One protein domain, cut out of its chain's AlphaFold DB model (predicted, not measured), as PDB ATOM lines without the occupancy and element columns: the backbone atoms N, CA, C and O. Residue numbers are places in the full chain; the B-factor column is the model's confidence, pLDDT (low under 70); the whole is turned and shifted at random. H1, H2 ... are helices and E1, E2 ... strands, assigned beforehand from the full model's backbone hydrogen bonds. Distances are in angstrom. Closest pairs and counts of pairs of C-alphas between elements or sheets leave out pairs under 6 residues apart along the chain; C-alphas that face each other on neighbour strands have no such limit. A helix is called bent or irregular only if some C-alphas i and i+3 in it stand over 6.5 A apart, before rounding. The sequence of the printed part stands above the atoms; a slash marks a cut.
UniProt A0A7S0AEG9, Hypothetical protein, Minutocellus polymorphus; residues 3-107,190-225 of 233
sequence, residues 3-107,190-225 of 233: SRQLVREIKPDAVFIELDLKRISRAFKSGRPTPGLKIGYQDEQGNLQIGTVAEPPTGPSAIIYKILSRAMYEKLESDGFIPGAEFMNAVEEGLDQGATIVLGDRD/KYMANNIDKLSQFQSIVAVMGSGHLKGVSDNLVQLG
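AT A GLANCE: This is residues 3 to 107 and 190 to 225 of the 233 residues of the protein "Hypothetical protein" of Minutocellus polymorphus (UniProt A0A7S0AEG9). A strongly twisted sheet of five strands, E1 to E5, stands between two helical ends, with H4 and H1 side by side over one of its faces. At one end of the long axis H6 crosses H5 at a steep tilt of 63 degrees; at the other the long helix H3, off the sheet, reaches out with the links before it, and H2 meets it crosswise. The printed part has 141 residues, with six named helices and five named strands in the order H1 E1 H2 E2 E3 H3 H4 E4 H5 E5 H6. The sheet is mixed, in the order E3 E2 E4 E1 E5, and the class is mixed, helices and strands. The whole is compact by its radius of gyration of the C-alphas, 15.1 A, though its outline is elongated, 51 by 32 by 32 A.

HOW THE PARTS SIT: H1, residues 3 to 10, touches H4, residues 85 to 96; their closest C-alphas, of Arg 4 and Ala 90, are 4.6 A apart, at a shallow tilt of 34.7 degrees, only just short of steep, the same way. H1 and H4 make two layers with the sheet, helices on one face of it. H1 is over the edge strand E5, residues 205 to 208, at a height over the sheet of 9.3 A. H4 is over E4, residues 100 to 103, and E1, residues 14 to 17, at a height over the sheet of 9.1 A, and it runs along the strands, at 21 degrees to E1 on the local plane. E1 and E5 are parallel neighbours, with N 208 and O 16 at 2.8 A, within hydrogen-bond range. E4 and E1 are parallel too, with N 102 and O 15 at 2.8 A. H2, residues 21 to 27, only grazes the sheet with its residues 21 to 24. E1, H2 and E2, residues 38 to 42, form a split strand-helix-strand unit, two strands that run the same way with E4 between them; its crossover is right-handed. E2 and E4 are parallel, with N 40 and O 101 at 2.8 A. E2 and the other edge strand, E3, residues 48 to 52, are an antiparallel hairpin, with N 49 and O 41 at 2.8 A. H3, residues 61 to 78, is not on the sheet; with residues 72 to 76 alone it touches H2, about perpendicular at 85 degrees, the closest C-alphas being those of Ala 27 and Met 72, 5.1 A apart. H5, residues 190 to 197, only grazes the sheet with residues 192 to 196. H6, residues 211 to 223, is not on the sheet and touches H5 with residues 216 to 221 alone, at a steep tilt of 63 degrees, the same way; the closest C-alphas, of Ala 193 and Val 217, are 5.2 A apart. H3 and H6 are apart. Each O i to N i+4 pair is within hydrogen-bond range in H1, H2, H3, H4 and H5; in H6 7 of 9 are.

IN THESE COORDINATES: H1 begins at C-alpha 3, (11.082, 8.548, -18.054). H3 is the longest helix, 24.9 A from C-alpha 61, (-17.216, 7.149, -25.406), to C-alpha 78. H4 measures 16.3 A, E2 13.3 A and E3 13.1 A. H6 measures 19.7 A, ends at C-alpha 223, (29.411, 1.910, -33.893), and is irregular: C-alphas 212 and 215 are 7.2 A apart.

THE WHOLE: The two C-alphas farthest apart, of Pro 60 and Gln 223, are 50.9 A apart. Residues 108 to 189 are cut out, and C-alphas 107 and 190 are 13.6 A apart across the cut. Of the links that are printed whole, none is long. The mean pLDDT of the printed part is 70.6; residues 21 to 40, 44 to 46 and 50 to 85 are under 70.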
ATOM      1  N   SER A   3      11.434   8.582 -16.632       84.31
ATOM      2  CA  SER A   3      11.082   8.548 -18.054       84.31
ATOM      3  C   SER A   3      10.093   9.661 -18.404       84.31
ATOM      4  O   SER A   3      10.329  10.421 -19.341       84.31
ATOM      5  N   ARG A   4       9.049   9.851 -17.582       84.94
ATOM      6  CA  ARG A   4       8.131  11.001 -17.690       84.94
ATOM      7  C   ARG A   4       8.863  12.338 -17.609       84.94
ATOM      8  O   ARG A   4       8.616  13.236 -18.406       84.94
ATOM      9  N   GLN A   5       9.741  12.478 -16.618       89.94
ATOM     10  CA  GLN A   5      10.457  13.725 -16.371       89.94
ATOM     11  C   GLN A   5      11.347  14.101 -17.562       89.94
ATOM     12  O   GLN A   5      11.310  15.245 -18.004       89.94
ATOM     13  N   LEU A   6      12.083  13.138 -18.124       90.81
ATOM     14  CA  LEU A   6      12.933  13.369 -19.291       90.81
ATOM     15  C   LEU A   6      12.124  13.802 -20.513       90.81
ATOM     16  O   LEU A   6      12.505  14.767 -21.170       90.81
ATOM     17  N   VAL A   7      10.990  13.152 -20.794       89.44
ATOM     18  CA  VAL A   7      10.110  13.573 -21.898       89.44
ATOM     19  C   VAL A   7       9.585  14.993 -21.659       89.44
ATOM     20  O   VAL A   7       9.606  15.816 -22.570       89.44
ATOM     21  N   ARG A   8       9.197  15.325 -20.421       92.31
ATOM     22  CA  ARG A   8       8.758  16.673 -20.024       92.31
ATOM     23  C   ARG A   8       9.798  17.762 -20.236       92.31
ATOM     24  O   ARG A   8       9.463  18.859 -20.687       92.31
ATOM     25  N   GLU A   9      11.036  17.480 -19.866       93.19
ATOM     26  CA  GLU A   9      12.123  18.453 -19.911       93.19
ATOM     27  C   GLU A   9      12.692  18.614 -21.322       93.19
ATOM     28  O   GLU A   9      12.929  19.741 -21.756       93.19
ATOM     29  N   ILE A  10      12.882  17.505 -22.046       94.19
ATOM     30  CA  ILE A  10      13.499  17.497 -23.379       94.19
ATOM     31  C   ILE A  10      12.523  17.981 -24.451       94.19
ATOM     32  O   ILE A  10      12.957  18.622 -25.407       94.19
ATOM     33  N   LYS A  11      11.224  17.692 -24.293       93.81
ATOM     34  CA  LYS A  11      10.183  17.947 -25.300       93.81
ATOM     35  C   LYS A  11      10.560  17.407 -26.683       93.81
ATOM     36  O   LYS A  11      10.751  18.188 -27.616       93.81
ATOM     37  N   PRO A  12      10.760  16.084 -26.804       94.81
ATOM     38  CA  PRO A  12      11.275  15.494 -28.029       94.81
ATOM     39  C   PRO A  12      10.246  15.517 -29.164       94.81
ATOM     40  O   PRO A  12       9.039  15.494 -28.925       94.81
ATOM     41  N   ASP A  13      10.729  15.449 -30.404       94.38
ATOM     42  CA  ASP A  13       9.871  15.251 -31.580       94.38
ATOM     43  C   ASP A  13       9.292  13.829 -31.613       94.38
ATOM     44  O   ASP A  13       8.203  13.592 -32.151       94.38
ATOM     45  N   ALA A  14      10.027  12.874 -31.035       91.44
ATOM     46  CA  ALA A  14       9.609  11.488 -30.918       91.44
ATOM     47  C   ALA A  14       9.999  10.844 -29.581       91.44
ATOM     48  O   ALA A  14      11.084  11.058 -29.041       91.44
ATOM     49  N   VAL A  15       9.117   9.980 -29.083       90.12
ATOM     50  CA  VAL A  15       9.403   9.076 -27.968       90.12
ATOM     51  C   VAL A  15       9.532   7.666 -28.531       90.12
ATOM     52  O   VAL A  15       8.570   7.113 -29.062       90.12
ATOM     53  N   PHE A  16      10.726   7.092 -28.436       91.81
ATOM     54  CA  PHE A  16      11.017   5.730 -28.870       91.81
ATOM     55  C   PHE A  16      10.849   4.770 -27.696       91.81
ATOM     56  O   PHE A  16      11.393   5.009 -26.622       91.81
ATOM     57  N   ILE A  17      10.119   3.676 -27.892       86.06
ATOM     58  CA  ILE A  17       9.800   2.720 -26.831       86.06
ATOM     59  C   ILE A  17      10.247   1.314 -27.244       86.06
ATOM     60  O   ILE A  17       9.966   0.877 -28.362       86.06
ATOM     61  N   GLU A  18      10.882   0.579 -26.324       83.38
ATOM     62  CA  GLU A  18      11.187  -0.861 -26.445       83.38
ATOM     63  C   GLU A  18       9.905  -1.725 -26.396       83.38
ATOM     64  O   GLU A  18       9.665  -2.516 -25.484       83.38
ATOM     65  N   LEU A  19       9.035  -1.551 -27.385       73.94
ATOM     66  CA  LEU A  19       7.846  -2.364 -27.607       73.94
ATOM     67  C   LEU A  19       7.693  -2.635 -29.102       73.94
ATOM     68  O   LEU A  19       8.048  -1.800 -29.933       73.94
ATOM     69  N   ASP A  20       7.135  -3.798 -29.433       70.00
ATOM     70  CA  ASP A  20       6.725  -4.146 -30.790       70.00
ATOM     71  C   ASP A  20       5.203  -3.962 -30.959       70.00
ATOM     72  O   ASP A  20       4.426  -3.896 -29.997       70.00
ATOM     73  N   LEU A  21       4.748  -3.904 -32.213       60.12
ATOM     74  CA  LEU A  21       3.328  -3.752 -32.553       60.12
ATOM     75  C   LEU A  21       2.443  -4.879 -31.996       60.12
ATOM     76  O   LEU A  21       1.262  -4.662 -31.717       60.12
ATOM     77  N   LYS A  22       2.982  -6.096 -31.850       57.47
ATOM     78  CA  LYS A  22       2.229  -7.273 -31.392       57.47
ATOM     79  C   LYS A  22       2.043  -7.302 -29.873       57.47
ATOM     80  O   LYS A  22       0.983  -7.723 -29.413       57.47
ATOM     81  N   ARG A  23       3.015  -6.841 -29.082       57.53
ATOM     82  CA  ARG A  23       2.884  -6.630 -27.625       57.53
ATOM     83  C   ARG A  23       1.840  -5.575 -27.336       57.53
ATOM     84  O   ARG A  23       0.989  -5.773 -26.474       57.53
ATOM     85  N   ILE A  24       1.846  -4.522 -28.142       52.25
ATOM     86  CA  ILE A  24       0.803  -3.506 -28.161       52.25
ATOM     87  C   ILE A  24      -0.542  -4.157 -28.487       52.25
ATOM     88  O   ILE A  24      -1.425  -4.159 -27.634       52.25
ATOM     89  N   SER A  25      -0.719  -4.813 -29.638       44.44
ATOM     90  CA  SER A  25      -2.029  -5.364 -30.030       44.44
ATOM     91  C   SER A  25      -2.585  -6.436 -29.075       44.44
ATOM     92  O   SER A  25      -3.803  -6.544 -28.921       44.44
ATOM     93  N   ARG A  26      -1.719  -7.193 -28.384       46.22
ATOM     94  CA  ARG A  26      -2.108  -8.147 -27.328       46.22
ATOM     95  C   ARG A  26      -2.577  -7.445 -26.046       46.22
ATOM     96  O   ARG A  26      -3.553  -7.907 -25.458       46.22
ATOM     97  N   ALA A  27      -1.963  -6.322 -25.669       43.84
ATOM     98  CA  ALA A  27      -2.440  -5.459 -24.585       43.84
ATOM     99  C   ALA A  27      -3.739  -4.711 -24.961       43.84
ATOM    100  O   ALA A  27      -4.602  -4.494 -24.115       43.84
ATOM    101  N   PHE A  28      -3.937  -4.396 -26.246       44.09
ATOM    102  CA  PHE A  28      -5.114  -3.695 -26.783       44.09
ATOM    103  C   PHE A  28      -6.354  -4.582 -27.021       44.09
ATOM    104  O   PHE A  28      -7.302  -4.129 -27.662       44.09
ATOM    105  N   LYS A  29      -6.429  -5.814 -26.488       40.12
ATOM    106  CA  LYS A  29      -7.574  -6.724 -26.731       40.12
ATOM    107  C   LYS A  29      -8.946  -6.231 -26.239       40.12
ATOM    108  O   LYS A  29      -9.949  -6.895 -26.494       40.12
ATOM    109  N   SER A  30      -9.027  -5.054 -25.633       42.53
ATOM    110  CA  SER A  30     -10.288  -4.338 -25.433       42.53
ATOM    111  C   SER A  30     -10.236  -2.840 -25.761       42.53
ATOM    112  O   SER A  30     -11.294  -2.221 -25.801       42.53
ATOM    113  N   GLY A  31      -9.082  -2.235 -26.070       45.38
ATOM    114  CA  GLY A  31      -8.933  -0.779 -26.115       45.38
ATOM    115  C   GLY A  31      -8.854  -0.154 -27.500       45.38
ATOM    116  O   GLY A  31      -7.971  -0.506 -28.273       45.38
ATOM    117  N   ARG A  32      -9.730   0.810 -27.827       46.50
ATOM    118  CA  ARG A  32      -9.563   1.605 -29.054       46.50
ATOM    119  C   ARG A  32      -8.472   2.667 -28.846       46.50
ATOM    120  O   ARG A  32      -8.517   3.358 -27.828       46.50
ATOM    121  N   PRO A  33      -7.524   2.798 -29.788       46.81
ATOM    122  CA  PRO A  33      -6.398   3.718 -29.675       46.81
ATOM    123  C   PRO A  33      -6.844   5.185 -29.639       46.81
ATOM    124  O   PRO A  33      -7.888   5.529 -30.198       46.81
ATOM    125  N   THR A  34      -6.049   6.034 -28.975       43.97
ATOM    126  CA  THR A  34      -6.230   7.490 -28.921       43.97
ATOM    127  C   THR A  34      -6.128   8.048 -30.317       43.97
ATOM    128  O   THR A  34      -5.167   7.758 -31.010       43.97
ATOM    129  N   PRO A  35      -7.075   8.849 -30.751       41.31
ATOM    130  CA  PRO A  35      -6.956   9.397 -32.085       41.31
ATOM    131  C   PRO A  35      -6.190  10.698 -32.236       41.31
ATOM    132  O   PRO A  35      -6.022  11.440 -31.281       41.31
ATOM    133  N   GLY A  36      -5.691  10.945 -33.446       47.56
ATOM    134  CA  GLY A  36      -4.621  11.909 -33.710       47.56
ATOM    135  C   GLY A  36      -3.240  11.404 -33.274       47.56
ATOM    136  O   GLY A  36      -2.232  12.042 -33.567       47.56
ATOM    137  N   LEU A  37      -3.180  10.238 -32.623       57.56
ATOM    138  CA  LEU A  37      -1.956   9.584 -32.193       57.56
ATOM    139  C   LEU A  37      -1.106   9.209 -33.404       57.56
ATOM    140  O   LEU A  37      -1.505   8.358 -34.203       57.56
ATOM    141  N   LYS A  38       0.062   9.842 -33.515       62.91
ATOM    142  CA  LYS A  38       1.096   9.480 -34.481       62.91
ATOM    143  C   LYS A  38       1.875   8.295 -33.920       62.91
ATOM    144  O   LYS A  38       2.707   8.476 -33.033       62.91
ATOM    145  N   ILE A  39       1.583   7.099 -34.423       68.62
ATOM    146  CA  ILE A  39       2.365   5.897 -34.122       68.62
ATOM    147  C   ILE A  39       3.291   5.626 -35.296       68.62
ATOM    148  O   ILE A  39       2.837   5.409 -36.419       68.62
ATOM    149  N   GLY A  40       4.584   5.631 -35.006       66.88
ATOM    150  CA  GLY A  40       5.633   5.132 -35.869       66.88
ATOM    151  C   GLY A  40       5.939   3.666 -35.570       66.88
ATOM    152  O   GLY A  40       6.043   3.273 -34.410       66.88
ATOM    153  N   TYR A  41       6.137   2.859 -36.600       71.94
ATOM    154  CA  TYR A  41       6.801   1.560 -36.492       71.94
ATOM    155  C   TYR A  41       7.674   1.346 -37.717       71.94
ATOM    156  O   TYR A  41       7.420   1.928 -38.770       71.94
ATOM    157  N   GLN A  42       8.699   0.514 -37.597       72.69
ATOM    158  CA  GLN A  42       9.528   0.162 -38.742       72.69
ATOM    159  C   GLN A  42       9.055  -1.142 -39.374       72.69
ATOM    160  O   GLN A  42       8.782  -2.118 -38.674       72.69
ATOM    161  N   ASP A  43       8.905  -1.134 -40.699       70.25
ATOM    162  CA  ASP A  43       8.569  -2.332 -41.470       70.25
ATOM    163  C   ASP A  43       9.751  -3.320 -41.532       70.25
ATOM    164  O   ASP A  43      10.822  -3.093 -40.962       70.25
ATOM    165  N   GLU A  44       9.570  -4.451 -42.215       66.88
ATOM    166  CA  GLU A  44      10.611  -5.483 -42.343       66.88
ATOM    167  C   GLU A  44      11.874  -4.975 -43.062       66.88
ATOM    168  O   GLU A  44      12.964  -5.512 -42.864       66.88
ATOM    169  N   GLN A  45      11.743  -3.927 -43.877       68.12
ATOM    170  CA  GLN A  45      12.840  -3.245 -44.564       68.12
ATOM    171  C   GLN A  45      13.458  -2.132 -43.689       68.12
ATOM    172  O   GLN A  45      14.513  -1.573 -44.006       68.12
ATOM    173  N   GLY A  46      12.845  -1.847 -42.539       66.62
ATOM    174  CA  GLY A  46      13.260  -0.854 -41.563       66.62
ATOM    175  C   GLY A  46      12.862   0.577 -41.919       66.62
ATOM    176  O   GLY A  46      13.406   1.507 -41.321       66.62
ATOM    177  N   ASN A  47      11.959   0.775 -42.883       75.00
ATOM    178  CA  ASN A  47      11.421   2.099 -43.180       75.00
ATOM    179  C   ASN A  47      10.413   2.477 -42.101       75.00
ATOM    180  O   ASN A  47       9.569   1.660 -41.724       75.00
ATOM    181  N   LEU A  48      10.479   3.720 -41.616       77.06
ATOM    182  CA  LEU A  48       9.490   4.200 -40.663       77.06
ATOM    183  C   LEU A  48       8.150   4.419 -41.366       77.06
ATOM    184  O   LEU A  48       8.023   5.254 -42.260       77.06
ATOM    185  N   GLN A  49       7.137   3.715 -40.885       74.69
ATOM    186  CA  GLN A  49       5.739   3.914 -41.218       74.69
ATOM    187  C   GLN A  49       5.096   4.711 -40.087       74.69
ATOM    188  O   GLN A  49       5.070   4.249 -38.947       74.69
ATOM    189  N   ILE A  50       4.586   5.909 -40.384       69.62
ATOM    190  CA  ILE A  50       3.835   6.723 -39.421       69.62
ATOM    191  C   ILE A  50       2.361   6.679 -39.804       69.62
ATOM    192  O   ILE A  50       1.971   7.150 -40.871       69.62
ATOM    193  N   GLY A  51       1.539   6.135 -38.914       61.62
ATOM    194  CA  GLY A  51       0.087   6.198 -39.008       61.62
ATOM    195  C   GLY A  51      -0.487   7.185 -37.998       61.62
ATOM    196  O   GLY A  51       0.035   7.330 -36.894       61.62
ATOM    197  N   THR A  52      -1.594   7.831 -38.358       55.41
ATOM    198  CA  THR A  52      -2.455   8.546 -37.408       55.41
ATOM    199  C   THR A  52      -3.672   7.702 -37.087       55.41
ATOM    200  O   THR A  52      -4.375   7.236 -37.983       55.41
ATOM    201  N   VAL A  53      -3.953   7.526 -35.804       52.09
ATOM    202  CA  VAL A  53      -5.191   6.890 -35.353       52.09
ATOM    203  C   VAL A  53      -6.384   7.837 -35.606       52.09
ATOM    204  O   VAL A  53      -6.278   9.030 -35.345       52.09
ATOM    205  N   ALA A  54      -7.517   7.349 -36.125       46.78
ATOM    206  CA  ALA A  54      -8.695   8.160 -36.517       46.78
ATOM    207  C   ALA A  54      -9.547   8.667 -35.330       46.78
ATOM    208  O   ALA A  54      -9.740   7.868 -34.422       46.78
ATOM    209  N   GLU A  55     -10.025   9.940 -35.332       43.78
ATOM    210  CA  GLU A  55     -10.516  10.781 -34.181       43.78
ATOM    211  C   GLU A  55     -11.365  10.109 -33.063       43.78
ATOM    212  O   GLU A  55     -12.134   9.186 -33.350       43.78
ATOM    213  N   PRO A  56     -11.251  10.522 -31.764       43.38
ATOM    214  CA  PRO A  56     -11.922   9.834 -30.662       43.38
ATOM    215  C   PRO A  56     -13.394  10.219 -30.676       43.38
ATOM    216  O   PRO A  56     -13.716  11.388 -30.886       43.38
ATOM    217  N   PRO A  57     -14.319   9.296 -30.378       41.66
ATOM    218  CA  PRO A  57     -15.713   9.681 -30.290       41.66
ATOM    219  C   PRO A  57     -15.925  10.582 -29.060       41.66
ATOM    220  O   PRO A  57     -15.554  10.213 -27.941       41.66
ATOM    221  N   THR A  58     -16.541  11.750 -29.240       42.53
ATOM    222  CA  THR A  58     -16.919  12.669 -28.153       42.53
ATOM    223  C   THR A  58     -18.173  12.173 -27.412       42.53
ATOM    224  O   THR A  58     -19.061  11.572 -28.013       42.53
ATOM    225  N   GLY A  59     -18.250  12.395 -26.091       45.69
ATOM    226  CA  GLY A  59     -19.378  11.963 -25.243       45.69
ATOM    227  C   GLY A  59     -19.064  10.746 -24.347       45.69
ATOM    228  O   GLY A  59     -17.905  10.555 -23.981       45.69
ATOM    229  N   PRO A  60     -20.056   9.914 -23.959       41.75
ATOM    230  CA  PRO A  60     -19.878   8.732 -23.089       41.75
ATOM    231  C   PRO A  60     -18.750   7.767 -23.518       41.75
ATOM    232  O   PRO A  60     -18.181   7.044 -22.703       41.75
ATOM    233  N   SER A  61     -18.368   7.810 -24.791       39.41
ATOM    234  CA  SER A  61     -17.216   7.149 -25.406       39.41
ATOM    235  C   SER A  61     -15.834   7.585 -24.887       39.41
ATOM    236  O   SER A  61     -14.901   6.784 -24.939       39.41
ATOM    237  N   ALA A  62     -15.679   8.794 -24.337       45.47
ATOM    238  CA  ALA A  62     -14.429   9.262 -23.721       45.47
ATOM    239  C   ALA A  62     -14.147   8.585 -22.362       45.47
ATOM    240  O   ALA A  62     -12.996   8.354 -21.989       45.47
ATOM    241  N   ILE A  63     -15.200   8.207 -21.630       39.59
ATOM    242  CA  ILE A  63     -15.094   7.424 -20.388       39.59
ATOM    243  C   ILE A  63     -14.670   5.989 -20.721       39.59
ATOM    244  O   ILE A  63     -13.803   5.430 -20.054       39.59
ATOM    245  N   ILE A  64     -15.215   5.430 -21.806       34.62
ATOM    246  CA  ILE A  64     -14.826   4.120 -22.342       34.62
ATOM    247  C   ILE A  64     -13.342   4.134 -22.737       34.62
ATOM    248  O   ILE A  64     -12.607   3.247 -22.332       34.62
ATOM    249  N   TYR A  65     -12.857   5.178 -23.411       43.91
ATOM    250  CA  TYR A  65     -11.431   5.354 -23.716       43.91
ATOM    251  C   TYR A  65     -10.517   5.292 -22.468       43.91
ATOM    252  O   TYR A  65      -9.525   4.567 -22.471       43.91
ATOM    253  N   LYS A  66     -10.887   5.962 -21.367       43.97
ATOM    254  CA  LYS A  66     -10.136   5.937 -20.093       43.97
ATOM    255  C   LYS A  66     -10.186   4.575 -19.381       43.97
ATOM    256  O   LYS A  66      -9.233   4.182 -18.715       43.97
ATOM    257  N   ILE A  67     -11.299   3.854 -19.510       39.50
ATOM    258  CA  ILE A  67     -11.444   2.475 -19.010       39.50
ATOM    259  C   ILE A  67     -10.547   1.522 -19.813       39.50
ATOM    260  O   ILE A  67     -10.019   0.558 -19.270       39.50
ATOM    261  N   LEU A  68     -10.332   1.811 -21.093       39.75
ATOM    262  CA  LEU A  68      -9.588   0.960 -22.012       39.75
ATOM    263  C   LEU A  68      -8.065   1.135 -21.944       39.75
ATOM    264  O   LEU A  68      -7.350   0.137 -22.010       39.75
ATOM    265  N   SER A  69      -7.565   2.358 -21.740       48.16
ATOM    266  CA  SER A  69      -6.152   2.577 -21.387       48.16
ATOM    267  C   SER A  69      -5.805   1.944 -20.034       48.16
ATOM    268  O   SER A  69      -4.734   1.368 -19.858       48.16
ATOM    269  N   ARG A  70      -6.757   1.958 -19.096       49.88
ATOM    270  CA  ARG A  70      -6.649   1.251 -17.819       49.88
ATOM    271  C   ARG A  70      -6.701  -0.274 -17.976       49.88
ATOM    272  O   ARG A  70      -5.934  -0.965 -17.322       49.88
ATOM    273  N   ALA A  71      -7.523  -0.804 -18.881       46.28
ATOM    274  CA  ALA A  71      -7.558  -2.238 -19.178       46.28
ATOM    275  C   ALA A  71      -6.252  -2.738 -19.829       46.28
ATOM    276  O   ALA A  71      -5.828  -3.856 -19.550       46.28
ATOM    277  N   MET A  72      -5.583  -1.915 -20.650       48.47
ATOM    278  CA  MET A  72      -4.214  -2.193 -21.114       48.47
ATOM    279  C   MET A  72      -3.228  -2.310 -19.951       48.47
ATOM    280  O   MET A  72      -2.444  -3.257 -19.916       48.47
ATOM    281  N   TYR A  73      -3.273  -1.355 -19.017       52.31
ATOM    282  CA  TYR A  73      -2.430  -1.338 -17.820       52.31
ATOM    283  C   TYR A  73      -2.647  -2.599 -16.967       52.31
ATOM    284  O   TYR A  73      -1.698  -3.324 -16.682       52.31
ATOM    285  N   GLU A  74      -3.909  -2.925 -16.671       50.03
ATOM    286  CA  GLU A  74      -4.305  -4.105 -15.888       50.03
ATOM    287  C   GLU A  74      -3.945  -5.425 -16.603       50.03
ATOM    288  O   GLU A  74      -3.587  -6.412 -15.959       50.03
ATOM    289  N   LYS A  75      -3.995  -5.467 -17.944       49.09
ATOM    290  CA  LYS A  75      -3.652  -6.669 -18.719       49.09
ATOM    291  C   LYS A  75      -2.145  -6.930 -18.747       49.09
ATOM    292  O   LYS A  75      -1.752  -8.083 -18.577       49.09
ATOM    293  N   LEU A  76      -1.330  -5.886 -18.925       45.66
ATOM    294  CA  LEU A  76       0.130  -5.977 -18.834       45.66
ATOM    295  C   LEU A  76       0.537  -6.496 -17.446       45.66
ATOM    296  O   LEU A  76       1.222  -7.509 -17.364       45.66
ATOM    297  N   GLU A  77      -0.021  -5.915 -16.380       47.78
ATOM    298  CA  GLU A  77       0.178  -6.356 -14.991       47.78
ATOM    299  C   GLU A  77      -0.235  -7.828 -14.759       47.78
ATOM    300  O   GLU A  77       0.501  -8.593 -14.133       47.78
ATOM    301  N   SER A  78      -1.373  -8.263 -15.321       44.28
ATOM    302  CA  SER A  78      -1.913  -9.626 -15.146       44.28
ATOM    303  C   SER A  78      -1.080 -10.748 -15.780       44.28
ATOM    304  O   SER A  78      -1.150 -11.887 -15.324       44.28
ATOM    305  N   ASP A  79      -0.302 -10.448 -16.825       43.53
ATOM    306  CA  ASP A  79       0.485 -11.444 -17.563       43.53
ATOM    307  C   ASP A  79       1.907 -11.615 -16.975       43.53
ATOM    308  O   ASP A  79       2.760 -12.263 -17.582       43.53
ATOM    309  N   GLY A  80       2.181 -11.050 -15.788       33.88
ATOM    310  CA  GLY A  80       3.460 -11.183 -15.070       33.88
ATOM    311  C   GLY A  80       4.613 -10.373 -15.671       33.88
ATOM    312  O   GLY A  80       5.728 -10.382 -15.152       33.88
ATOM    313  N   PHE A  81       4.338  -9.637 -16.746       36.88
ATOM    314  CA  PHE A  81       5.217  -8.625 -17.296       36.88
ATOM    315  C   PHE A  81       4.816  -7.305 -16.654       36.88
ATOM    316  O   PHE A  81       3.799  -6.731 -17.007       36.88
ATOM    317  N   ILE A  82       5.613  -6.777 -15.735       40.66
ATOM    318  CA  ILE A  82       5.557  -5.346 -15.440       40.66
ATOM    319  C   ILE A  82       6.573  -4.699 -16.393       40.66
ATOM    320  O   ILE A  82       7.721  -4.512 -15.988       40.66
ATOM    321  N   PRO A  83       6.259  -4.399 -17.678       48.25
ATOM    322  CA  PRO A  83       6.979  -3.327 -18.333       48.25
ATOM    323  C   PRO A  83       6.600  -2.088 -17.532       48.25
ATOM    324  O   PRO A  83       5.425  -1.738 -17.413       48.25
ATOM    325  N   GLY A  84       7.607  -1.538 -16.869       58.44
ATOM    326  CA  GLY A  84       7.462  -0.513 -15.859       58.44
ATOM    327  C   GLY A  84       6.515   0.619 -16.269       58.44
ATOM    328  O   GLY A  84       6.430   0.988 -17.446       58.44
ATOM    329  N   ALA A  85       5.804   1.179 -15.285       64.12
ATOM    330  CA  ALA A  85       4.984   2.380 -15.449       64.12
ATOM    331  C   ALA A  85       5.732   3.496 -16.211       64.12
ATOM    332  O   ALA A  85       5.108   4.294 -16.899       64.12
ATOM    333  N   GLU A  86       7.061   3.490 -16.139       72.69
ATOM    334  CA  GLU A  86       8.039   4.259 -16.903       72.69
ATOM    335  C   GLU A  86       7.735   4.357 -18.411       72.69
ATOM    336  O   GLU A  86       7.718   5.460 -18.965       72.69
ATOM    337  N   PHE A  87       7.446   3.239 -19.092       74.88
ATOM    338  CA  PHE A  87       7.155   3.251 -20.533       74.88
ATOM    339  C   PHE A  87       5.845   3.972 -20.832       74.88
ATOM    340  O   PHE A  87       5.784   4.826 -21.714       74.88
ATOM    341  N   MET A  88       4.798   3.649 -20.071       72.00
ATOM    342  CA  MET A  88       3.477   4.247 -20.255       72.00
ATOM    343  C   MET A  88       3.484   5.728 -19.908       72.00
ATOM    344  O   MET A  88       2.914   6.531 -20.635       72.00
ATOM    345  N   ASN A  89       4.187   6.105 -18.849       76.56
ATOM    346  CA  ASN A  89       4.340   7.490 -18.449       76.56
ATOM    347  C   ASN A  89       5.097   8.322 -19.496       76.56
ATOM    348  O   ASN A  89       4.748   9.481 -19.705       76.56
ATOM    349  N   ALA A  90       6.112   7.750 -20.153       81.06
ATOM    350  CA  ALA A  90       6.814   8.406 -21.254       81.06
ATOM    351  C   ALA A  90       5.940   8.545 -22.503       81.06
ATOM    352  O   ALA A  90       5.968   9.589 -23.152       81.06
ATOM    353  N   VAL A  91       5.146   7.515 -22.816       76.25
ATOM    354  CA  VAL A  91       4.153   7.578 -23.892       76.25
ATOM    355  C   VAL A  91       3.141   8.677 -23.590       76.25
ATOM    356  O   VAL A  91       3.031   9.599 -24.384       76.25
ATOM    357  N   GLU A  92       2.457   8.629 -22.444       73.62
ATOM    358  CA  GLU A  92       1.460   9.631 -22.038       73.62
ATOM    359  C   GLU A  92       2.008  11.058 -22.127       73.62
ATOM    360  O   GLU A  92       1.402  11.911 -22.767       73.62
ATOM    361  N   GLU A  93       3.186  11.304 -21.553       81.94
ATOM    362  CA  GLU A  93       3.808  12.627 -21.582       81.94
ATOM    363  C   GLU A  93       4.208  13.052 -23.002       81.94
ATOM    364  O   GLU A  93       4.053  14.218 -23.362       81.94
ATOM    365  N   GLY A  94       4.684  12.119 -23.833       79.44
ATOM    366  CA  GLY A  94       4.983  12.390 -25.238       79.44
ATOM    367  C   GLY A  94       3.728  12.782 -26.014       79.44
ATOM    368  O   GLY A  94       3.761  13.720 -26.808       79.44
ATOM    369  N   LEU A  95       2.602  12.120 -25.740       72.38
ATOM    370  CA  LEU A  95       1.312  12.431 -26.357       72.38
ATOM    371  C   LEU A  95       0.775  13.791 -25.954       72.38
ATOM    372  O   LEU A  95       0.348  14.544 -26.828       72.38
ATOM    373  N   ASP A  96       0.847  14.124 -24.668       74.88
ATOM    374  CA  ASP A  96       0.433  15.431 -24.153       74.88
ATOM    375  C   ASP A  96       1.212  16.582 -24.817       74.88
ATOM    376  O   ASP A  96       0.722  17.709 -24.906       74.88
ATOM    377  N   GLN A  97       2.410  16.297 -25.332       82.69
ATOM    378  CA  GLN A  97       3.271  17.253 -26.028       82.69
ATOM    379  C   GLN A  97       3.209  17.158 -27.558       82.69
ATOM    380  O   GLN A  97       3.842  17.959 -28.246       82.69
ATOM    381  N   GLY A  98       2.447  16.207 -28.107       76.56
ATOM    382  CA  GLY A  98       2.321  15.991 -29.550       76.56
ATOM    383  C   GLY A  98       3.514  15.286 -30.210       76.56
ATOM    384  O   GLY A  98       3.640  15.342 -31.438       76.56
ATOM    385  N   ALA A  99       4.371  14.621 -29.429       84.50
ATOM    386  CA  ALA A  99       5.478  13.816 -29.934       84.50
ATOM    387  C   ALA A  99       4.972  12.575 -30.690       84.50
ATOM    388  O   ALA A  99       3.916  12.011 -30.395       84.50
ATOM    389  N   THR A 100       5.755  12.112 -31.666       82.75
ATOM    390  CA  THR A 100       5.480  10.844 -32.358       82.75
ATOM    391  C   THR A 100       5.934   9.676 -31.492       82.75
ATOM    392  O   THR A 100       7.086   9.633 -31.068       82.75
ATOM    393  N   ILE A 101       5.067   8.695 -31.249       83.56
ATOM    394  CA  ILE A 101       5.452   7.496 -30.495       83.56
ATOM    395  C   ILE A 101       5.986   6.458 -31.469       83.56
ATOM    396  O   ILE A 101       5.249   6.006 -32.341       83.56
ATOM    397  N   VAL A 102       7.254   6.079 -31.332       85.12
ATOM    398  CA  VAL A 102       7.916   5.105 -32.205       85.12
ATOM    399  C   VAL A 102       8.113   3.787 -31.469       85.12
ATOM    400  O   VAL A 102       8.730   3.736 -30.407       85.12
ATOM    401  N   LEU A 103       7.601   2.711 -32.057       83.81
ATOM    402  CA  LEU A 103       7.746   1.351 -31.557       83.81
ATOM    403  C   LEU A 103       9.020   0.739 -32.118       83.81
ATOM    404  O   LEU A 103       9.166   0.579 -33.332       83.81
ATOM    405  N   GLY A 104       9.952   0.470 -31.216       83.00
ATOM    406  CA  GLY A 104      11.344   0.242 -31.547       83.00
ATOM    407  C   GLY A 104      11.816  -1.201 -31.536       83.00
ATOM    408  O   GLY A 104      12.880  -1.485 -32.088       83.00
ATOM    409  N   ASP A 105      11.068  -2.099 -30.892       81.56
ATOM    410  CA  ASP A 105      11.510  -3.471 -30.642       81.56
ATOM    411  C   ASP A 105      11.107  -4.430 -31.771       81.56
ATOM    412  O   ASP A 105      10.212  -4.170 -32.578       81.56
ATOM    413  N   ARG A 106      11.805  -5.562 -31.830       78.44
ATOM    414  CA  ARG A 106      11.618  -6.599 -32.842       78.44
ATOM    415  C   ARG A 106      10.340  -7.392 -32.601       78.44
ATOM    416  O   ARG A 106       9.964  -7.653 -31.462       78.44
ATOM    417  N   ASP A 107       9.775  -7.910 -33.691       75.31
ATOM    418  CA  ASP A 107       8.704  -8.905 -33.669       75.31
ATOM    419  C   ASP A 107       8.964 -10.039 -32.654       75.31
ATOM    420  O   ASP A 107       9.960 -10.774 -32.735       75.31
ATOM    421  N   LYS A 190      21.021  -4.377 -31.338       93.19
ATOM    422  CA  LYS A 190      21.387  -4.022 -32.716       93.19
ATOM    423  C   LYS A 190      20.176  -3.546 -33.504       93.19
ATOM    424  O   LYS A 190      20.275  -2.573 -34.245       93.19
ATOM    425  N   TYR A 191      19.050  -4.243 -33.375       90.56
ATOM    426  CA  TYR A 191      17.817  -3.880 -34.062       90.56
ATOM    427  C   TYR A 191      17.324  -2.496 -33.624       90.56
ATOM    428  O   TYR A 191      17.140  -1.627 -34.469       90.56
ATOM    429  N   MET A 192      17.216  -2.251 -32.315       92.94
ATOM    430  CA  MET A 192      16.795  -0.965 -31.760       92.94
ATOM    431  C   MET A 192      17.751   0.177 -32.111       92.94
ATOM    432  O   MET A 192      17.292   1.256 -32.471       92.94
ATOM    433  N   ALA A 193      19.066  -0.049 -32.057       94.81
ATOM    434  CA  ALA A 193      20.052   0.963 -32.433       94.81
ATOM    435  C   ALA A 193      19.929   1.359 -33.913       94.81
ATOM    436  O   ALA A 193      19.857   2.544 -34.221       94.81
ATOM    437  N   ASN A 194      19.827   0.381 -34.821       93.12
ATOM    438  CA  ASN A 194      19.581   0.652 -36.244       93.12
ATOM    439  C   ASN A 194      18.238   1.351 -36.471       93.12
ATOM    440  O   ASN A 194      18.099   2.172 -37.374       93.12
ATOM    441  N   ASN A 195      17.234   1.004 -35.671       91.19
ATOM    442  CA  ASN A 195      15.925   1.620 -35.741       91.19
ATOM    443  C   ASN A 195      15.997   3.103 -35.376       91.19
ATOM    444  O   ASN A 195      15.554   3.919 -36.179       91.19
ATOM    445  N   ILE A 196      16.640   3.441 -34.252       93.94
ATOM    446  CA  ILE A 196      16.920   4.821 -33.824       93.94
ATOM    447  C   ILE A 196      17.736   5.577 -34.882       93.94
ATOM    448  O   ILE A 196      17.387   6.702 -35.222       93.94
ATOM    449  N   ASP A 197      18.777   4.961 -35.444       94.00
ATOM    450  CA  ASP A 197      19.646   5.580 -36.457       94.00
ATOM    451  C   ASP A 197      18.886   6.018 -37.723       94.00
ATOM    452  O   ASP A 197      19.160   7.059 -38.320       94.00
ATOM    453  N   LYS A 198      17.844   5.270 -38.094       91.44
ATOM    454  CA  LYS A 198      16.986   5.577 -39.246       91.44
ATOM    455  C   LYS A 198      15.952   6.674 -38.984       91.44
ATOM    456  O   LYS A 198      15.257   7.070 -39.917       91.44
ATOM    457  N   LEU A 199      15.830   7.179 -37.757       91.50
ATOM    458  CA  LEU A 199      14.865   8.216 -37.379       91.50
ATOM    459  C   LEU A 199      15.372   9.644 -37.642       91.50
ATOM    460  O   LEU A 199      15.048  10.571 -36.903       91.50
ATOM    461  N   SER A 200      16.146   9.837 -38.710       89.38
ATOM    462  CA  SER A 200      16.831  11.099 -39.022       89.38
ATOM    463  C   SER A 200      15.897  12.287 -39.294       89.38
ATOM    464  O   SER A 200      16.336  13.436 -39.268       89.38
ATOM    465  N   GLN A 201      14.605  12.041 -39.525       89.75
ATOM    466  CA  GLN A 201      13.588  13.089 -39.627       89.75
ATOM    467  C   GLN A 201      13.243  13.759 -38.287       89.75
ATOM    468  O   GLN A 201      12.662  14.843 -38.298       89.75
ATOM    469  N   PHE A 202      13.558  13.135 -37.149       93.56
ATOM    470  CA  PHE A 202      13.358  13.718 -35.822       93.56
ATOM    471  C   PHE A 202      14.661  14.377 -35.359       93.56
ATOM    472  O   PHE A 202      15.730  13.780 -35.453       93.56
ATOM    473  N   GLN A 203      14.585  15.613 -34.862       93.19
ATOM    474  CA  GLN A 203      15.752  16.344 -34.354       93.19
ATOM    475  C   GLN A 203      16.075  15.943 -32.912       93.19
ATOM    476  O   GLN A 203      17.234  15.972 -32.504       93.19
ATOM    477  N   SER A 204      15.052  15.569 -32.140       94.19
ATOM    478  CA  SER A 204      15.180  15.134 -30.750       94.19
ATOM    479  C   SER A 204      14.342  13.885 -30.486       94.19
ATOM    480  O   SER A 204      13.141  13.859 -30.761       94.19
ATOM    481  N   ILE A 205      14.980  12.850 -29.932       94.81
ATOM    482  CA  ILE A 205      14.350  11.569 -29.599       94.81
ATOM    483  C   ILE A 205      14.653  11.239 -28.139       94.81
ATOM    484  O   ILE A 205      15.816  11.220 -27.735       94.81
ATOM    485  N   VAL A 206      13.621  10.913 -27.360       94.31
ATOM    486  CA  VAL A 206      13.798  10.257 -26.055       94.31
ATOM    487  C   VAL A 206      13.497   8.775 -26.220       94.31
ATOM    488  O   VAL A 206      12.357   8.400 -26.482       94.31
ATOM    489  N   ALA A 207      14.521   7.935 -26.077       92.75
ATOM    490  CA  ALA A 207      14.376   6.485 -26.107       92.75
ATOM    491  C   ALA A 207      14.225   5.925 -24.688       92.75
ATOM    492  O   ALA A 207      15.088   6.132 -23.835       92.75
ATOM    493  N   VAL A 208      13.138   5.198 -24.444       88.44
ATOM    494  CA  VAL A 208      12.853   4.520 -23.178       88.44
ATOM    495  C   VAL A 208      12.928   3.019 -23.414       88.44
ATOM    496  O   VAL A 208      12.240   2.474 -24.278       88.44
ATOM    497  N   MET A 209      13.793   2.360 -22.650       86.81
ATOM    498  CA  MET A 209      14.112   0.936 -22.757       86.81
ATOM    499  C   MET A 209      14.464   0.374 -21.379       86.81
ATOM    500  O   MET A 209      14.808   1.122 -20.460       86.81
ATOM    501  N   GLY A 210      14.372  -0.944 -21.234       82.56
ATOM    502  CA  GLY A 210      14.790  -1.644 -20.030       82.56
ATOM    503  C   GLY A 210      16.290  -1.480 -19.788       82.56
ATOM    504  O   GLY A 210      17.089  -1.387 -20.723       82.56
ATOM    505  N   SER A 211      16.698  -1.487 -18.518       78.31
ATOM    506  CA  SER A 211      18.100  -1.297 -18.116       78.31
ATOM    507  C   SER A 211      19.067  -2.283 -18.785       78.31
ATOM    508  O   SER A 211      20.194  -1.909 -19.100       78.31
ATOM    509  N   GLY A 212      18.609  -3.508 -19.065       80.12
ATOM    510  CA  GLY A 212      19.382  -4.531 -19.776       80.12
ATOM    511  C   GLY A 212      19.762  -4.168 -21.218       80.12
ATOM    512  O   GLY A 212      20.717  -4.737 -21.733       80.12
ATOM    513  N   HIS A 213      19.068  -3.213 -21.843       87.31
ATOM    514  CA  HIS A 213      19.284  -2.801 -23.234       87.31
ATOM    515  C   HIS A 213      20.092  -1.503 -23.372       87.31
ATOM    516  O   HIS A 213      20.773  -1.308 -24.378       87.31
ATOM    517  N   LEU A 214      20.081  -0.631 -22.352       86.75
ATOM    518  CA  LEU A 214      20.690   0.709 -22.413       86.75
ATOM    519  C   LEU A 214      22.142   0.687 -22.907       86.75
ATOM    520  O   LEU A 214      22.498   1.402 -23.845       86.75
ATOM    521  N   LYS A 215      22.984  -0.158 -22.296       88.06
ATOM    522  CA  LYS A 215      24.401  -0.247 -22.666       88.06
ATOM    523  C   LYS A 215      24.575  -0.798 -24.081       88.06
ATOM    524  O   LYS A 215      25.334  -0.238 -24.863       88.06
ATOM    525  N   GLY A 216      23.886  -1.889 -24.405       91.44
ATOM    526  CA  GLY A 216      24.028  -2.545 -25.700       91.44
ATOM    527  C   GLY A 216      23.563  -1.659 -26.851       91.44
ATOM    528  O   GLY A 216      24.269  -1.539 -27.852       91.44
ATOM    529  N   VAL A 217      22.429  -0.970 -26.705       93.94
ATOM    530  CA  VAL A 217      21.956   0.000 -27.703       93.94
ATOM    531  C   VAL A 217      22.937   1.164 -27.838       93.94
ATOM    532  O   VAL A 217      23.308   1.504 -28.959       93.94
ATOM    533  N   SER A 218      23.421   1.729 -26.726       92.81
ATOM    534  CA  SER A 218      24.410   2.816 -26.757       92.81
ATOM    535  C   SER A 218      25.701   2.407 -27.476       92.81
ATOM    536  O   SER A 218      26.161   3.139 -28.352       92.81
ATOM    537  N   ASP A 219      26.246   1.224 -27.178       93.81
ATOM    538  CA  ASP A 219      27.448   0.698 -27.834       93.81
ATOM    539  C   ASP A 219      27.234   0.523 -29.353       93.81
ATOM    540  O   ASP A 219      28.140   0.791 -30.145       93.81
ATOM    541  N   ASN A 220      26.047   0.071 -29.778       96.06
ATOM    542  CA  ASN A 220      25.715  -0.087 -31.196       96.06
ATOM    543  C   ASN A 220      25.519   1.266 -31.899       96.06
ATOM    544  O   ASN A 220      25.990   1.429 -33.019       96.06
ATOM    545  N   LEU A 221      24.893   2.254 -31.251       95.25
ATOM    546  CA  LEU A 221      24.770   3.611 -31.797       95.25
ATOM    547  C   LEU A 221      26.147   4.250 -32.019       95.25
ATOM    548  O   LEU A 221      26.394   4.842 -33.068       95.25
ATOM    549  N   VAL A 222      27.081   4.073 -31.080       95.25
ATOM    550  CA  VAL A 222      28.464   4.548 -31.248       95.25
ATOM    551  C   VAL A 222      29.139   3.893 -32.458       95.25
ATOM    552  O   VAL A 222      29.823   4.573 -33.220       95.25
ATOM    553  N   GLN A 223      28.909   2.597 -32.692       95.75
ATOM    554  CA  GLN A 223      29.411   1.910 -33.893       95.75
ATOM    555  C   GLN A 223      28.797   2.445 -35.195       95.75
ATOM    556  O   GLN A 223      29.453   2.398 -36.233       95.75
ATOM    557  N   LEU A 224      27.575   2.979 -35.138       95.44
ATOM    558  CA  LEU A 224      26.907   3.658 -36.253       95.44
ATOM    559  C   LEU A 224      27.367   5.120 -36.432       95.44
ATOM    560  O   LEU A 224      26.920   5.796 -37.351       95.44
ATOM    561  N   GLY A 225      28.293   5.608 -35.599       94.94
ATOM    562  CA  GLY A 225      28.876   6.949 -35.707       94.94
ATOM    563  C   GLY A 225      28.267   7.988 -34.765       94.94
ATOM    564  O   GLY A 225      28.623   9.164 -34.847       94.94
TER     565      GLY A 225